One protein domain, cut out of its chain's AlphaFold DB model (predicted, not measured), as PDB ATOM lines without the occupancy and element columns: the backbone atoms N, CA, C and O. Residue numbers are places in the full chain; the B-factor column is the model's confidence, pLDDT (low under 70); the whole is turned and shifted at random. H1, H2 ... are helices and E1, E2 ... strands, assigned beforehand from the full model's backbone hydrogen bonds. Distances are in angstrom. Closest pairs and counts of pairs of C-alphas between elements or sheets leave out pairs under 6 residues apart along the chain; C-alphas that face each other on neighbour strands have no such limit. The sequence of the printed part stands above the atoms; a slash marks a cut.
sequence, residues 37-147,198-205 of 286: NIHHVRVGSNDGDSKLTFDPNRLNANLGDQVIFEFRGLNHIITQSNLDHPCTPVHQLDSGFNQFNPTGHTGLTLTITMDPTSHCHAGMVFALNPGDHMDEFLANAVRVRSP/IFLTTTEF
ATOM      1  N   ASN A  37     -37.147  -7.091 -33.689       85.06
ATOM      2  CA  ASN A  37     -37.665  -6.159 -32.712       85.06
ATOM      3  C   ASN A  37     -36.851  -4.875 -32.805       85.06
ATOM      4  O   ASN A  37     -35.628  -4.898 -32.956       85.06
ATOM      5  N   ILE A  38     -37.547  -3.748 -32.706       86.50
ATOM      6  CA  ILE A  38     -36.912  -2.446 -32.571       86.50
ATOM      7  C   ILE A  38     -36.899  -2.103 -31.088       86.50
ATOM      8  O   ILE A  38     -37.945  -1.934 -30.460       86.50
ATOM      9  N   HIS A  39     -35.701  -1.992 -30.530       84.44
ATOM     10  CA  HIS A  39     -35.471  -1.612 -29.145       84.44
ATOM     11  C   HIS A  39     -35.058  -0.151 -29.081       84.44
ATOM     12  O   HIS A  39     -34.120   0.264 -29.756       84.44
ATOM     13  N   HIS A  40     -35.729   0.628 -28.241       87.25
ATOM     14  CA  HIS A  40     -35.405   2.035 -28.038       87.25
ATOM     15  C   HIS A  40     -34.636   2.203 -26.729       87.25
ATOM     16  O   HIS A  40     -35.103   1.778 -25.671       87.25
ATOM     17  N   VAL A  41     -33.474   2.844 -26.799       86.75
ATOM     18  CA  VAL A  41     -32.655   3.202 -25.640       86.75
ATOM     19  C   VAL A  41     -32.545   4.713 -25.586       86.75
ATOM     20  O   VAL A  41     -31.982   5.349 -26.473       86.75
ATOM     21  N   ARG A  42     -33.075   5.312 -24.526       88.75
ATOM     22  CA  ARG A  42     -32.943   6.748 -24.306       88.75
ATOM     23  C   ARG A  42     -31.558   7.062 -23.757       88.75
ATOM     24  O   ARG A  42     -31.116   6.418 -22.809       88.75
ATOM     25  N   VAL A  43     -30.912   8.077 -24.319       86.38
ATOM     26  CA  VAL A  43     -29.618   8.594 -23.866       86.38
ATOM     27  C   VAL A  43     -29.841  10.014 -23.359       86.38
ATOM     28  O   VAL A  43     -30.216  10.888 -24.140       86.38
ATOM     29  N   GLY A  44     -29.688  10.214 -22.051       82.00
ATOM     30  CA  GLY A  44     -29.960  11.497 -21.399       82.00
ATOM     31  C   GLY A  44     -31.410  11.706 -20.963       82.00
ATOM     32  O   GLY A  44     -32.228  10.781 -20.925       82.00
ATOM     33  N   SER A  45     -31.739  12.952 -20.613       76.12
ATOM     34  CA  SER A  45     -33.083  13.376 -20.203       76.12
ATOM     35  C   SER A  45     -33.448  14.751 -20.773       76.12
ATOM     36  O   SER A  45     -32.585  15.602 -20.965       76.12
ATOM     37  N   ASN A  46     -34.747  14.967 -21.009       64.25
ATOM     38  CA  ASN A  46     -35.307  16.251 -21.453       64.25
ATOM     39  C   ASN A  46     -35.772  17.141 -20.283       64.25
ATOM     40  O   ASN A  46     -36.137  18.292 -20.507       64.25
ATOM     41  N   ASP A  47     -35.784  16.631 -19.049       59.50
ATOM     42  CA  ASP A  47     -36.494  17.258 -17.920       59.50
ATOM     43  C   ASP A  47     -35.706  18.380 -17.215       59.50
ATOM     44  O   ASP A  47     -35.946  18.679 -16.050       59.50
ATOM     45  N   GLY A  48     -34.735  19.010 -17.886       52.56
ATOM     46  CA  GLY A  48     -33.881  20.056 -17.299       52.56
ATOM     47  C   GLY A  48     -32.876  19.549 -16.252       52.56
ATOM     48  O   GLY A  48     -31.859  20.201 -16.020       52.56
ATOM     49  N   ASP A  49     -33.105  18.365 -15.687       54.16
ATOM     50  CA  ASP A  49     -32.121  17.602 -14.934       54.16
ATOM     51  C   ASP A  49     -31.135  16.957 -15.918       54.16
ATOM     52  O   ASP A  49     -31.516  16.113 -16.731       54.16
ATOM     53  N   SER A  50     -29.857  17.350 -15.843       60.47
ATOM     54  CA  SER A  50     -28.721  16.786 -16.594       60.47
ATOM     55  C   SER A  50     -28.450  15.327 -16.194       60.47
ATOM     56  O   SER A  50     -27.423  14.997 -15.596       60.47
ATOM     57  N   LYS A  51     -29.421  14.440 -16.422       70.56
ATOM     58  CA  LYS A  51     -29.363  13.053 -15.977       70.56
ATOM     59  C   LYS A  51     -28.495  12.247 -16.938       70.56
ATOM     60  O   LYS A  51     -28.910  11.915 -18.044       70.56
ATOM     61  N   LEU A  52     -27.315  11.878 -16.450       79.81
ATOM     62  CA  LEU A  52     -26.313  11.087 -17.159       79.81
ATOM     63  C   LEU A  52     -26.710   9.601 -17.166       79.81
ATOM     64  O   LEU A  52     -26.188   8.805 -16.388       79.81
ATOM     65  N   THR A  53     -27.698   9.226 -17.980       87.00
ATOM     66  CA  THR A  53     -28.261   7.869 -17.959       87.00
ATOM     67  C   THR A  53     -28.525   7.316 -19.349       87.00
ATOM     68  O   THR A  53     -28.876   8.045 -20.273       87.00
ATOM     69  N   PHE A  54     -28.431   5.995 -19.440       90.25
ATOM     70  CA  PHE A  54     -29.153   5.211 -20.429       90.25
ATOM     71  C   PHE A  54     -30.434   4.665 -19.803       90.25
ATOM     72  O   PHE A  54     -30.427   4.314 -18.620       90.25
ATOM     73  N   ASP A  55     -31.516   4.603 -20.571       90.25
ATOM     74  CA  ASP A  55     -32.783   4.015 -20.134       90.25
ATOM     75  C   ASP A  55     -33.407   3.163 -21.260       90.25
ATOM     76  O   ASP A  55     -33.870   3.729 -22.258       90.25
ATOM     77  N   PRO A  56     -33.392   1.820 -21.144       93.44
ATOM     78  CA  PRO A  56     -32.723   1.052 -20.088       93.44
ATOM     79  C   PRO A  56     -31.188   1.119 -20.211       93.44
ATOM     80  O   PRO A  56     -30.643   1.338 -21.289       93.44
ATOM     81  N   ASN A  57     -30.464   0.879 -19.113       93.44
ATOM     82  CA  ASN A  57     -28.991   0.811 -19.116       93.44
ATOM     83  C   ASN A  57     -28.428  -0.565 -19.521       93.44
ATOM     84  O   ASN A  57     -27.217  -0.739 -19.635       93.44
ATOM     85  N   ARG A  58     -29.301  -1.545 -19.746       94.94
ATOM     86  CA  ARG A  58     -28.969  -2.861 -20.291       94.94
ATOM     87  C   ARG A  58     -30.080  -3.325 -21.211       94.94
ATOM     88  O   ARG A  58     -31.253  -3.083 -20.933       94.94
ATOM     89  N   LEU A  59     -29.711  -4.042 -22.260       92.50
ATOM     90  CA  LEU A  59     -30.656  -4.607 -23.213       92.50
ATOM     91  C   LEU A  59     -30.180  -5.991 -23.642       92.50
ATOM     92  O   LEU A  59     -28.997  -6.160 -23.910       92.50
ATOM     93  N   ASN A  60     -31.092  -6.957 -23.737       92.31
ATOM     94  CA  ASN A  60     -30.834  -8.215 -24.429       92.31
ATOM     95  C   ASN A  60     -31.598  -8.186 -25.756       92.31
ATOM     96  O   ASN A  60     -32.814  -8.001 -25.739       92.31
ATOM     97  N   ALA A  61     -30.895  -8.353 -26.871       88.44
ATOM     98  CA  ALA A  61     -31.446  -8.313 -28.220       88.44
ATOM     99  C   ALA A  61     -30.967  -9.533 -29.016       88.44
ATOM    100  O   ALA A  61     -29.812  -9.959 -28.892       88.44
ATOM    101  N   ASN A  62     -31.861 -10.097 -29.825       87.12
ATOM    102  CA  ASN A  62     -31.554 -11.233 -30.685       87.12
ATOM    103  C   ASN A  62     -30.804 -10.772 -31.939       87.12
ATOM    104  O   ASN A  62     -30.828  -9.598 -32.309       87.12
ATOM    105  N   LEU A  63     -30.146 -11.707 -32.627       84.00
ATOM    106  CA  LEU A  63     -29.556 -11.407 -33.930       84.00
ATOM    107  C   LEU A  63     -30.637 -10.906 -34.897       84.00
ATOM    108  O   LEU A  63     -31.693 -11.519 -35.030       84.00
ATOM    109  N   GLY A  64     -30.347  -9.791 -35.568       80.81
ATOM    110  CA  GLY A  64     -31.264  -9.119 -36.487       80.81
ATOM    111  C   GLY A  64     -32.176  -8.069 -35.839       80.81
ATOM    112  O   GLY A  64     -32.770  -7.281 -36.566       80.81
ATOM    113  N   ASP A  65     -32.278  -8.003 -34.507       82.75
ATOM    114  CA  ASP A  65     -32.964  -6.888 -33.842       82.75
ATOM    115  C   ASP A  65     -32.243  -5.553 -34.113       82.75
ATOM    116  O   ASP A  65     -31.023  -5.500 -34.290       82.75
ATOM    117  N   GLN A  66     -32.995  -4.452 -34.088       83.56
ATOM    118  CA  GLN A  66     -32.459  -3.096 -34.219       83.56
ATOM    119  C   GLN A  66     -32.463  -2.391 -32.865       83.56
ATOM    120  O   GLN A  66     -33.461  -2.416 -32.149       83.56
ATOM    121  N   VAL A  67     -31.366  -1.711 -32.523       84.31
ATOM    122  CA  VAL A  67     -31.271  -0.884 -31.312       84.31
ATOM    123  C   VAL A  67     -31.140   0.577 -31.720       84.31
ATOM    124  O   VAL A  67     -30.153   0.975 -32.333       84.31
ATOM    125  N   ILE A  68     -32.143   1.379 -31.373       86.19
ATOM    126  CA  ILE A  68     -32.205   2.808 -31.663       86.19
ATOM    127  C   ILE A  68     -31.855   3.582 -30.397       86.19
ATOM    128  O   ILE A  68     -32.578   3.529 -29.401       86.19
ATOM    129  N   PHE A  69     -30.764   4.342 -30.452       85.69
ATOM    130  CA  PHE A  69     -30.387   5.264 -29.387       85.69
ATOM    131  C   PHE A  69     -31.009   6.643 -29.620       85.69
ATOM    132  O   PHE A  69     -30.697   7.335 -30.587       85.69
ATOM    133  N   GLU A  70     -31.891   7.050 -28.715       85.69
ATOM    134  CA  GLU A  70     -32.567   8.343 -28.740       85.69
ATOM    135  C   GLU A  70     -31.838   9.339 -27.841       85.69
ATOM    136  O   GLU A  70     -32.068   9.387 -26.628       85.69
ATOM    137  N   PHE A  71     -30.975  10.151 -28.444       81.88
ATOM    138  CA  PHE A  71     -30.267  11.230 -27.762       81.88
ATOM    139  C   PHE A  71     -31.220  12.371 -27.394       81.88
ATOM    140  O   PHE A  71     -31.979  12.871 -28.234       81.88
ATOM    141  N   ARG A  72     -31.188  12.770 -26.122       79.44
ATOM    142  CA  ARG A  72     -32.076  13.765 -25.518       79.44
ATOM    143  C   ARG A  72     -31.274  14.755 -24.689       79.44
ATOM    144  O   ARG A  72     -30.369  14.359 -23.966       79.44
ATOM    145  N   GLY A  73     -31.653  16.029 -24.735       73.00
ATOM    146  CA  GLY A  73     -30.990  17.056 -23.936       73.00
ATOM    147  C   GLY A  73     -29.657  17.501 -24.544       73.00
ATOM    148  O   GLY A  73     -29.633  18.125 -25.606       73.00
ATOM    149  N   LEU A  74     -28.554  17.260 -23.836       69.00
ATOM    150  CA  LEU A  74     -27.223  17.746 -24.208       69.00
ATOM    151  C   LEU A  74     -26.500  16.754 -25.152       69.00
ATOM    152  O   LEU A  74     -27.093  15.813 -25.678       69.00
ATOM    153  N   ASN A  75     -25.243  17.054 -25.499       69.00
ATOM    154  CA  ASN A  75     -24.461  16.256 -26.445       69.00
ATOM    155  C   ASN A  75     -23.883  15.008 -25.774       69.00
ATOM    156  O   ASN A  75     -22.851  15.126 -25.112       69.00
ATOM    157  N   HIS A  76     -24.450  13.830 -26.036       74.81
ATOM    158  CA  HIS A  76     -23.787  12.560 -25.731       74.81
ATOM    159  C   HIS A  76     -23.107  11.955 -26.969       74.81
ATOM    160  O   HIS A  76     -23.579  12.106 -28.094       74.81
ATOM    161  N   ILE A  77     -22.033  11.200 -26.734       76.69
ATOM    162  CA  ILE A  77     -21.453  10.233 -27.688       76.69
ATOM    163  C   ILE A  77     -21.784   8.832 -27.204       76.69
ATOM    164  O   ILE A  77     -21.896   8.631 -26.003       76.69
ATOM    165  N   ILE A  78     -21.867   7.862 -28.103       82.00
ATOM    166  CA  ILE A  78     -21.758   6.443 -27.788       82.00
ATOM    167  C   ILE A  78     -20.463   5.915 -28.397       82.00
ATOM    168  O   ILE A  78     -20.273   5.998 -29.606       82.00
ATOM    169  N   THR A  79     -19.601   5.339 -27.566       84.50
ATOM    170  CA  THR A  79     -18.381   4.647 -28.000       84.50
ATOM    171  C   THR A  79     -18.390   3.209 -27.509       84.50
ATOM    172  O   THR A  79     -18.864   2.947 -26.406       84.50
ATOM    173  N   GLN A  80     -17.885   2.262 -28.297       87.12
ATOM    174  CA  GLN A  80     -17.721   0.882 -27.836       87.12
ATOM    175  C   GLN A  80     -16.490   0.749 -26.937       87.12
ATOM    176  O   GLN A  80     -15.456   1.360 -27.191       87.12
ATOM    177  N   SER A  81     -16.595  -0.091 -25.913       90.81
ATOM    178  CA  SER A  81     -15.570  -0.391 -24.908       90.81
ATOM    179  C   SER A  81     -15.561  -1.892 -24.578       90.81
ATOM    180  O   SER A  81     -16.221  -2.680 -25.258       90.81
ATOM    181  N   ASN A  82     -14.835  -2.282 -23.524       91.00
ATOM    182  CA  ASN A  82     -14.787  -3.651 -23.005       91.00
ATOM    183  C   ASN A  82     -15.191  -3.692 -21.523       91.00
ATOM    184  O   ASN A  82     -15.062  -2.692 -20.819       91.00
ATOM    185  N   LEU A  83     -15.583  -4.875 -21.030       93.25
ATOM    186  CA  LEU A  83     -16.000  -5.099 -19.638       93.25
ATOM    187  C   LEU A  83     -14.987  -4.576 -18.602       93.25
ATOM    188  O   LEU A  83     -15.379  -3.905 -17.649       93.25
ATOM    189  N   ASP A  84     -13.695  -4.852 -18.800       92.19
ATOM    190  CA  ASP A  84     -12.622  -4.484 -17.859       92.19
ATOM    191  C   ASP A  84     -12.301  -2.983 -17.859       92.19
ATOM    192  O   ASP A  84     -11.929  -2.414 -16.830       92.19
ATOM    193  N   HIS A  85     -12.440  -2.344 -19.024       90.38
ATOM    194  CA  HIS A  85     -12.064  -0.950 -19.270       90.38
ATOM    195  C   HIS A  85     -13.224  -0.187 -19.935       90.38
ATOM    196  O   HIS A  85     -13.082   0.282 -21.065       90.38
ATOM    197  N   PRO A  86     -14.372  -0.036 -19.247       91.06
ATOM    198  CA  PRO A  86     -15.564   0.630 -19.784       91.06
ATOM    199  C   PRO A  86     -15.252   2.028 -20.322       91.06
ATOM    200  O   PRO A  86     -15.680   2.419 -21.400       91.06
ATOM    201  N   CYS A  87     -14.449   2.797 -19.594       90.25
ATOM    202  CA  CYS A  87     -14.200   4.197 -19.927       90.25
ATOM    203  C   CYS A  87     -13.025   4.396 -20.891       90.25
ATOM    204  O   CYS A  87     -12.454   5.483 -20.951       90.25
ATOM    205  N   THR A  88     -12.627   3.348 -21.615       87.69
ATOM    206  CA  THR A  88     -11.609   3.404 -22.664       87.69
ATOM    207  C   THR A  88     -12.216   2.854 -23.954       87.69
ATOM    208  O   THR A  88     -12.555   1.669 -24.002       87.69
ATOM    209  N   PRO A  89     -12.395   3.693 -24.988       83.81
ATOM    210  CA  PRO A  89     -13.007   3.253 -26.229       83.81
ATOM    211  C   PRO A  89     -12.082   2.285 -26.975       83.81
ATOM    212  O   PRO A  89     -10.865   2.458 -26.985       83.81
ATOM    213  N   VAL A  90     -12.662   1.291 -27.647       83.06
ATOM    214  CA  VAL A  90     -11.937   0.334 -28.505       83.06
ATOM    215  C   VAL A  90     -12.043   0.661 -30.000       83.06
ATOM    216  O   VAL A  90     -11.741  -0.184 -30.833       83.06
ATOM    217  N   HIS A  91     -12.454   1.891 -30.343       71.00
ATOM    218  CA  HIS A  91     -12.541   2.465 -31.703       71.00
ATOM    219  C   HIS A  91     -13.282   1.625 -32.766       71.00
ATOM    220  O   HIS A  91     -13.144   1.883 -33.958       71.00
ATOM    221  N   GLN A  92     -14.088   0.648 -32.353       72.50
ATOM    222  CA  GLN A  92     -14.908  -0.175 -33.251       72.50
ATOM    223  C   GLN A  92     -16.269   0.469 -33.558       72.50
ATOM    224  O   GLN A  92     -16.772   0.353 -34.670       72.50
ATOM    225  N   LEU A  93     -16.829   1.209 -32.596       75.94
ATOM    226  CA  LEU A  93     -18.032   2.019 -32.766       75.94
ATOM    227  C   LEU A  93     -17.836   3.364 -32.076       75.94
ATOM    228  O   LEU A  93     -17.441   3.407 -30.908       75.94
ATOM    229  N   ASP A  94     -18.159   4.438 -32.785       75.25
ATOM    230  CA  ASP A  94     -18.207   5.797 -32.258       75.25
ATOM    231  C   ASP A  94     -19.301   6.572 -33.003       75.25
ATOM    232  O   ASP A  94     -19.272   6.679 -34.230       75.25
ATOM    233  N   SER A  95     -20.294   7.093 -32.279       70.25
ATOM    234  CA  SER A  95     -21.360   7.905 -32.876       70.25
ATOM    235  C   SER A  95     -20.899   9.311 -33.275       70.25
ATOM    236  O   SER A  95     -21.654  10.040 -33.920       70.25
ATOM    237  N   GLY A  96     -19.719   9.742 -32.826       67.19
ATOM    238  CA  GLY A  96     -19.259  11.124 -32.881       67.19
ATOM    239  C   GLY A  96     -20.051  12.070 -31.964       67.19
ATOM    240  O   GLY A  96     -21.104  11.722 -31.422       67.19
ATOM    241  N   PHE A  97     -19.549  13.301 -31.809       64.50
ATOM    242  CA  PHE A  97     -20.128  14.361 -30.964       64.50
ATOM    243  C   PHE A  97     -21.067  15.296 -31.746       64.50
ATOM    244  O   PHE A  97     -20.886  16.510 -31.759       64.50
ATOM    245  N   ASN A  98     -22.061  14.736 -32.437       61.62
ATOM    246  CA  ASN A  98     -22.974  15.524 -33.282       61.62
ATOM    247  C   ASN A  98     -24.428  15.536 -32.766       61.62
ATOM    248  O   ASN A  98     -25.311  16.054 -33.447       61.62
ATOM    249  N   GLN A  99     -24.688  14.976 -31.575       62.12
ATOM    250  CA  GLN A  99     -26.031  14.524 -31.168       62.12
ATOM    251  C   GLN A  99     -26.761  15.481 -30.215       62.12
ATOM    252  O   GLN A  99     -27.536  15.060 -29.358       62.12
ATOM    253  N   PHE A 100     -26.523  16.784 -30.364       64.69
ATOM    254  CA  PHE A 100     -27.142  17.822 -29.541       64.69
ATOM    255  C   PHE A 100     -28.643  17.900 -29.824       64.69
ATOM    256  O   PHE A 100     -29.032  18.309 -30.918       64.69
ATOM    257  N   ASN A 101     -29.498  17.563 -28.854       64.25
ATOM    258  CA  ASN A 101     -30.949  17.593 -29.059       64.25
ATOM    259  C   ASN A 101     -31.730  18.145 -27.851       64.25
ATOM    260  O   ASN A 101     -32.574  17.446 -27.278       64.25
ATOM    261  N   PRO A 102     -31.506  19.413 -27.457       57.44
ATOM    262  CA  PRO A 102     -32.129  19.992 -26.265       57.44
ATOM    263  C   PRO A 102     -33.643  20.185 -26.404       57.44
ATOM    264  O   PRO A 102     -34.331  20.352 -25.402       57.44
ATOM    265  N   THR A 103     -34.170  20.184 -27.632       60.47
ATOM    266  CA  THR A 103     -35.593  20.411 -27.927       60.47
ATOM    267  C   THR A 103     -36.317  19.177 -28.473       60.47
ATOM    268  O   THR A 103     -37.518  19.246 -28.726       60.47
ATOM    269  N   GLY A 104     -35.631  18.037 -28.625       58.88
ATOM    270  CA  GLY A 104     -36.241  16.762 -29.019       58.88
ATOM    271  C   GLY A 104     -36.676  16.659 -30.490       58.88
ATOM    272  O   GLY A 104     -37.620  15.929 -30.785       58.88
ATOM    273  N   HIS A 105     -36.041  17.381 -31.416       56.09
ATOM    274  CA  HIS A 105     -36.361  17.307 -32.848       56.09
ATOM    275  C   HIS A 105     -35.699  16.107 -33.543       56.09
ATOM    276  O   HIS A 105     -34.675  15.592 -33.096       56.09
ATOM    277  N   THR A 106     -36.286  15.669 -34.660       48.53
ATOM    278  CA  THR A 106     -35.728  14.654 -35.565       48.53
ATOM    279  C   THR A 106     -34.963  15.323 -36.719       48.53
ATOM    280  O   THR A 106     -35.371  16.378 -37.199       48.53
ATOM    281  N   GLY A 107     -33.858  14.713 -37.176       47.25
ATOM    282  CA  GLY A 107     -33.104  15.156 -38.365       47.25
ATOM    283  C   GLY A 107     -32.126  16.319 -38.140       47.25
ATOM    284  O   GLY A 107     -32.221  17.341 -38.816       47.25
ATOM    285  N   LEU A 108     -31.181  16.180 -37.206       41.06
ATOM    286  CA  LEU A 108     -30.235  17.245 -36.854       41.06
ATOM    287  C   LEU A 108     -28.849  17.015 -37.477       41.06
ATOM    288  O   LEU A 108     -28.276  15.936 -37.351       41.06
ATOM    289  N   THR A 109     -28.299  18.062 -38.098       31.36
ATOM    290  CA  THR A 109     -26.872  18.177 -38.435       31.36
ATOM    291  C   THR A 109     -26.307  19.332 -37.618       31.36
ATOM    292  O   THR A 109     -26.738  20.471 -37.798       31.36
ATOM    293  N   LEU A 110     -25.351  19.063 -36.728       31.62
ATOM    294  CA  LEU A 110     -24.675  20.102 -35.955       31.62
ATOM    295  C   LEU A 110     -23.192  19.764 -35.787       31.62
ATOM    296  O   LEU A 110     -22.843  18.650 -35.418       31.62
ATOM    297  N   THR A 111     -22.325  20.738 -36.065       31.55
ATOM    298  CA  THR A 111     -20.875  20.632 -35.865       31.55
ATOM    299  C   THR A 111     -20.507  21.307 -34.552       31.55
ATOM    300  O   THR A 111     -20.704  22.515 -34.410       31.55
ATOM    301  N   ILE A 112     -19.955  20.550 -33.603       29.41
ATOM    302  CA  ILE A 112     -19.406  21.089 -32.356       29.41
ATOM    303  C   ILE A 112     -18.042  20.450 -32.095       29.41
ATOM    304  O   ILE A 112     -17.914  19.233 -32.031       29.41
ATOM    305  N   THR A 113     -17.031  21.292 -31.886       38.03
ATOM    306  CA  THR A 113     -15.706  20.885 -31.407       38.03
ATOM    307  C   THR A 113     -15.535  21.412 -29.987       38.03
ATOM    308  O   THR A 113     -15.344  22.616 -29.841       38.03
ATOM    309  N   MET A 114     -15.600  20.549 -28.961       30.59
ATOM    310  CA  MET A 114     -15.061  20.788 -27.608       30.59
ATOM    311  C   MET A 114     -14.690  19.471 -26.904       30.59
ATOM    312  O   MET A 114     -15.304  18.437 -27.142       30.59
ATOM    313  N   ASP A 115     -13.658  19.552 -26.061       41.81
ATOM    314  CA  ASP A 115     -12.959  18.448 -25.386       41.81
ATOM    315  C   ASP A 115     -13.846  17.791 -24.294       41.81
ATOM    316  O   ASP A 115     -14.209  18.462 -23.318       41.81
ATOM    317  N   PRO A 116     -14.269  16.520 -24.445       53.16
ATOM    318  CA  PRO A 116     -15.338  15.953 -23.628       53.16
ATOM    319  C   PRO A 116     -14.854  15.464 -22.253       53.16
ATOM    320  O   PRO A 116     -13.980  14.605 -22.131       53.16
ATOM    321  N   THR A 117     -15.503  15.934 -21.182       62.12
ATOM    322  CA  THR A 117     -15.408  15.264 -19.875       62.12
ATOM    323  C   THR A 117     -16.251  13.989 -19.921       62.12
ATOM    324  O   THR A 117     -17.465  14.042 -20.096       62.12
ATOM    325  N   SER A 118     -15.622  12.822 -19.768       72.44
ATOM    326  CA  SER A 118     -16.327  11.537 -19.846       72.44
ATOM    327  C   SER A 118     -17.340  11.336 -18.714       72.44
ATOM    328  O   SER A 118     -17.041  11.591 -17.547       72.44
ATOM    329  N   HIS A 119     -18.538  10.844 -19.048       81.94
ATOM    330  CA  HIS A 119     -19.590  10.497 -18.082       81.94
ATOM    331  C   HIS A 119     -19.547   9.040 -17.654       81.94
ATOM    332  O   HIS A 119     -20.195   8.654 -16.681       81.94
ATOM    333  N   CYS A 120     -18.715   8.241 -18.315       87.38
ATOM    334  CA  CYS A 120     -18.491   6.859 -17.946       87.38
ATOM    335  C   CYS A 120     -18.067   6.714 -16.475       87.38
ATOM    336  O   CYS A 120     -18.643   5.914 -15.744       87.38
ATOM    337  N   HIS A 121     -17.159   7.567 -15.981       88.62
ATOM    338  CA  HIS A 121     -16.747   7.549 -14.568       88.62
ATOM    339  C   HIS A 121     -17.826   8.015 -13.585       88.62
ATOM    340  O   HIS A 121     -17.679   7.814 -12.380       88.62
ATOM    341  N   ALA A 122     -18.907   8.619 -14.081       85.94
ATOM    342  CA  ALA A 122     -20.112   8.902 -13.306       85.94
ATOM    343  C   ALA A 122     -21.119   7.733 -13.335       85.94
ATOM    344  O   ALA A 122     -22.192   7.842 -12.749       85.94
ATOM    345  N   GLY A 123     -20.778   6.618 -13.990       88.69
ATOM    346  CA  GLY A 123     -21.625   5.433 -14.122       88.69
ATOM    347  C   GLY A 123     -22.544   5.452 -15.346       88.69
ATOM    348  O   GLY A 123     -23.409   4.584 -15.455       88.69
ATOM    349  N   MET A 124     -22.373   6.401 -16.274       90.94
ATOM    350  CA  MET A 124     -23.159   6.437 -17.510       90.94
ATOM    351  C   MET A 124     -22.619   5.417 -18.519       90.94
ATOM    352  O   MET A 124     -21.812   5.732 -19.395       90.94
ATOM    353  N   VAL A 125     -23.059   4.170 -18.363       92.62
ATOM    354  CA  VAL A 125     -22.659   3.033 -19.197       92.62
ATOM    355  C   VAL A 125     -23.876   2.221 -19.638       92.62
ATOM    356  O   VAL A 125     -24.877   2.160 -18.921       92.62
ATOM    357  N   PHE A 126     -23.785   1.611 -20.819       94.12
ATOM    358  CA  PHE A 126     -24.807   0.723 -21.371       94.12
ATOM    359  C   PHE A 126     -24.188  -0.595 -21.821       94.12
ATOM    360  O   PHE A 126     -23.096  -0.610 -22.395       94.12
ATOM    361  N   ALA A 127     -24.900  -1.697 -21.599       94.88
ATOM    362  CA  ALA A 127     -24.461  -3.007 -22.057       94.88
ATOM    363  C   ALA A 127     -25.536  -3.720 -22.887       94.88
ATOM    364  O   ALA A 127     -26.669  -3.913 -22.434       94.88
ATOM    365  N   LEU A 128     -25.148  -4.140 -24.093       93.88
ATOM    366  CA  LEU A 128     -25.947  -4.983 -24.973       93.88
ATOM    367  C   LEU A 128     -25.550  -6.444 -24.770       93.88
ATOM    368  O   LEU A 128     -24.378  -6.802 -24.893       93.88
ATOM    369  N   ASN A 129     -26.536  -7.287 -24.480       95.50
ATOM    370  CA  ASN A 129     -26.371  -8.697 -24.147       95.50
ATOM    371  C   ASN A 129     -25.359  -8.951 -23.001       95.50
ATOM    372  O   ASN A 129     -24.468  -9.787 -23.167       95.50
ATOM    373  N   PRO A 130     -25.449  -8.266 -21.834       94.81
ATOM    374  CA  PRO A 130     -24.452  -8.402 -20.764       94.81
ATOM    375  C   PRO A 130     -24.524  -9.713 -19.975       94.81
ATOM    376  O   PRO A 130     -23.643  -9.966 -19.154       94.81
ATOM    377  N   GLY A 131     -25.595 -10.500 -20.118       95.31
ATOM    378  CA  GLY A 131     -25.897 -11.563 -19.156       95.31
ATOM    379  C   GLY A 131     -25.978 -10.994 -17.734       95.31
ATOM    380  O   GLY A 131     -26.745 -10.059 -17.481       95.31
ATOM    381  N   ASP A 132     -25.137 -11.512 -16.839       96.38
ATOM    382  CA  ASP A 132     -25.065 -11.096 -15.432       96.38
ATOM    383  C   ASP A 132     -23.955 -10.059 -15.147       96.38
ATOM    384  O   ASP A 132     -23.761  -9.650 -14.006       96.38
ATOM    385  N   HIS A 133     -23.244  -9.572 -16.173       95.69
ATOM    386  CA  HIS A 133     -22.066  -8.705 -16.010       95.69
ATOM    387  C   HIS A 133     -22.366  -7.201 -15.897       95.69
ATOM    388  O   HIS A 133     -21.440  -6.394 -15.847       95.69
ATOM    389  N   MET A 134     -23.635  -6.777 -15.856       96.00
ATOM    390  CA  MET A 134     -23.961  -5.342 -15.809       96.00
ATOM    391  C   MET A 134     -23.433  -4.658 -14.536       96.00
ATOM    392  O   MET A 134     -22.894  -3.552 -14.605       96.00
ATOM    393  N   ASP A 135     -23.549  -5.318 -13.382       96.50
ATOM    394  CA  ASP A 135     -23.085  -4.759 -12.105       96.50
ATOM    395  C   ASP A 135     -21.555  -4.644 -12.068       96.50
ATOM    396  O   ASP A 135     -21.008  -3.651 -11.584       96.50
ATOM    397  N   GLU A 136     -20.861  -5.630 -12.637       95.88
ATOM    398  CA  GLU A 136     -19.409  -5.610 -12.815       95.88
ATOM    399  C   GLU A 136     -18.983  -4.464 -13.739       95.88
ATOM    400  O   GLU A 136     -18.084  -3.693 -13.400       95.88
ATOM    401  N   PHE A 137     -19.671  -4.296 -14.870       95.19
ATOM    402  CA  PHE A 137     -19.398  -3.230 -15.828       95.19
ATOM    403  C   PHE A 137     -19.569  -1.839 -15.202       95.19
ATOM    404  O   PHE A 137     -18.692  -0.980 -15.329       95.19
ATOM    405  N   LEU A 138     -20.650  -1.636 -14.440       94.44
ATOM    406  CA  LEU A 138     -20.887  -0.401 -13.695       94.44
ATOM    407  C   LEU A 138     -19.808  -0.165 -12.627       94.44
ATOM    408  O   LEU A 138     -19.284   0.946 -12.509       94.44
ATOM    409  N   ALA A 139     -19.432  -1.204 -11.874       94.88
ATOM    410  CA  ALA A 139     -18.380  -1.123 -10.865       94.88
ATOM    411  C   ALA A 139     -17.014  -0.782 -11.481       94.88
ATOM    412  O   ALA A 139     -16.262   0.018 -10.920       94.88
ATOM    413  N   ASN A 140     -16.692  -1.350 -12.644       93.56
ATOM    414  CA  ASN A 140     -15.464  -1.060 -13.381       93.56
ATOM    415  C   ASN A 140     -15.435   0.404 -13.860       93.56
ATOM    416  O   ASN A 140     -14.391   1.053 -13.776       93.56
ATOM    417  N   ALA A 141     -16.585   0.956 -14.263       91.81
ATOM    418  CA  ALA A 141     -16.704   2.323 -14.772       91.81
ATOM    419  C   ALA A 141     -16.412   3.384 -13.710       91.81
ATOM    420  O   ALA A 141     -15.626   4.309 -13.938       91.81
ATOM    421  N   VAL A 142     -16.985   3.218 -12.517       90.62
ATOM    422  CA  VAL A 142     -16.819   4.182 -11.419       90.62
ATOM    423  C   VAL A 142     -15.493   4.020 -10.669       90.62
ATOM    424  O   VAL A 142     -15.031   4.962 -10.025       90.62
ATOM    425  N   ARG A 143     -14.857   2.840 -10.741       81.50
ATOM    426  CA  ARG A 143     -13.614   2.531 -10.014       81.50
ATOM    427  C   ARG A 143     -12.386   3.199 -10.624       81.50
ATOM    428  O   ARG A 143     -11.516   3.671  -9.895       81.50
ATOM    429  N   VAL A 144     -12.289   3.215 -11.949       62.22
ATOM    430  CA  VAL A 144     -11.079   3.660 -12.645       62.22
ATOM    431  C   VAL A 144     -11.196   5.145 -12.942       62.22
ATOM    432  O   VAL A 144     -11.423   5.483 -14.078       62.22
ATOM    433  N   ARG A 145     -11.035   6.078 -11.995       58.19
ATOM    434  CA  ARG A 145     -10.763   7.472 -12.412       58.19
ATOM    435  C   ARG A 145      -9.388   7.500 -13.081       58.19
ATOM    436  O   ARG A 145      -8.383   7.710 -12.406       58.19
ATOM    437  N   SER A 146      -9.327   7.276 -14.392       48.81
ATOM    438  CA  SER A 146      -8.135   7.623 -15.154       48.81
ATOM    439  C   SER A 146      -7.930   9.127 -14.967       48.81
ATOM    440  O   SER A 146      -8.874   9.891 -15.198       48.81
ATOM    441  N   PRO A 147      -6.759   9.598 -14.500       41.66
ATOM    442  CA  PRO A 147      -6.470  11.015 -14.552       41.66
ATOM    443  C   PRO A 147      -6.520  11.395 -16.029       41.66
ATOM    444  O   PRO A 147      -5.686  10.941 -16.813       41.66
ATOM    445  N   ILE A 198     -21.704  -6.496 -26.651       55.31
ATOM    446  CA  ILE A 198     -21.155  -5.174 -26.986       55.31
ATOM    447  C   ILE A 198     -21.315  -4.248 -25.776       55.31
ATOM    448  O   ILE A 198     -22.414  -4.082 -25.240       55.31
ATOM    449  N   PHE A 199     -20.217  -3.621 -25.357       50.22
ATOM    450  CA  PHE A 199     -20.177  -2.670 -24.243       50.22
ATOM    451  C   PHE A 199     -20.030  -1.241 -24.769       50.22
ATOM    452  O   PHE A 199     -19.208  -1.008 -25.650       50.22
ATOM    453  N   LEU A 200     -20.802  -0.283 -24.246       61.56
ATOM    454  CA  LEU A 200     -20.906   1.077 -24.793       61.56
ATOM    455  C   LEU A 200     -20.829   2.151 -23.690       61.56
ATOM    456  O   LEU A 200     -21.379   1.967 -22.602       61.56
ATOM    457  N   THR A 201     -20.178   3.288 -23.962       47.00
ATOM    458  CA  THR A 201     -19.991   4.400 -23.005       47.00
ATOM    459  C   THR A 201     -20.181   5.782 -23.615       47.00
ATOM    460  O   THR A 201     -20.037   5.952 -24.826       47.00
ATOM    461  N   THR A 202     -20.517   6.769 -22.770       41.91
ATOM    462  CA  THR A 202     -20.815   8.146 -23.201       41.91
ATOM    463  C   THR A 202     -20.025   9.226 -22.471       41.91
ATOM    464  O   THR A 202     -19.493   9.050 -21.368       41.91
ATOM    465  N   THR A 203     -19.987  10.396 -23.104       42.94
ATOM    466  CA  THR A 203     -19.392  11.636 -22.600       42.94
ATOM    467  C   THR A 203     -20.312  12.817 -22.940       42.94
ATOM    468  O   THR A 203     -20.726  12.887 -24.095       42.94
ATOM    469  N   GLU A 204     -20.600  13.745 -22.014       39.09
ATOM    470  CA  GLU A 204     -21.231  15.047 -22.338       39.09
ATOM    471  C   GLU A 204     -20.550  16.254 -21.679       39.09
ATOM    472  O   GLU A 204     -19.663  16.143 -20.829       39.09
ATOM    473  N   PHE A 205     -21.022  17.443 -22.071       42.72
ATOM    474  CA  PHE A 205     -20.649  18.734 -21.510       42.72
ATOM    475  C   PHE A 205     -21.880  19.546 -21.080       42.72
ATOM    476  O   PHE A 205     -22.869  19.617 -21.807       42.72
TER     477      PHE A 205
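This is residues 37 to 147 and 198 to 205 of the 286 residues of an uncharacterized protein of Emmonsia crescens UAMH 3008 (UniProt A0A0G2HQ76). There is little regular structure: loops wrap round a small sheet, E3-E5-E4, with H1 over one face on the E4 side. A two-strand ribbon, E1 and E2, is tied to E4 through short pairings of residues 54 to 55 and 58 to 59. The 119 printed residues run E1, E2, E3, E4, H1, E5; the class is mixed, with 33 residues in named elements. The whole is compact, radius of gyration of the C-alphas 13.8 A, spans 40 by 35 by 27 A.

Find E4, residues 125 to 128, from C-alpha 125 at (-22.659, 3.033, -19.197); then E5, 198 to 201, and E3, 79 to 81. H1, 134 to 143, runs 14.2 A to (-13.614, 2.531, -10.014). E1, 38 to 43, is 15.8 A long; E2, 66 to 71, 15.9 A.

Inner strand E5 is antiparallel to E3 (N 79 and O 201, 2.8 A) and E4 (N 126 and O 200, 3.0 A). H1 is on this sheet; its closest C-alphas to E4 are Met 134 and Ala 127, 6.7 A. Every O i to N i+4 pair in H1 is within hydrogen-bond range. E1 and E2 are parallel, N 41 and O 68 at 2.8 A, and apart from E3, E4, E5 and H1.

Residues 148 to 197 are not printed, a 25.1 A C-alpha gap. Links E1 to E2 and E3 to E4 are long. Look for pLDDT under 70 in 41 residues, among them 96 to 117 and 198 to 205.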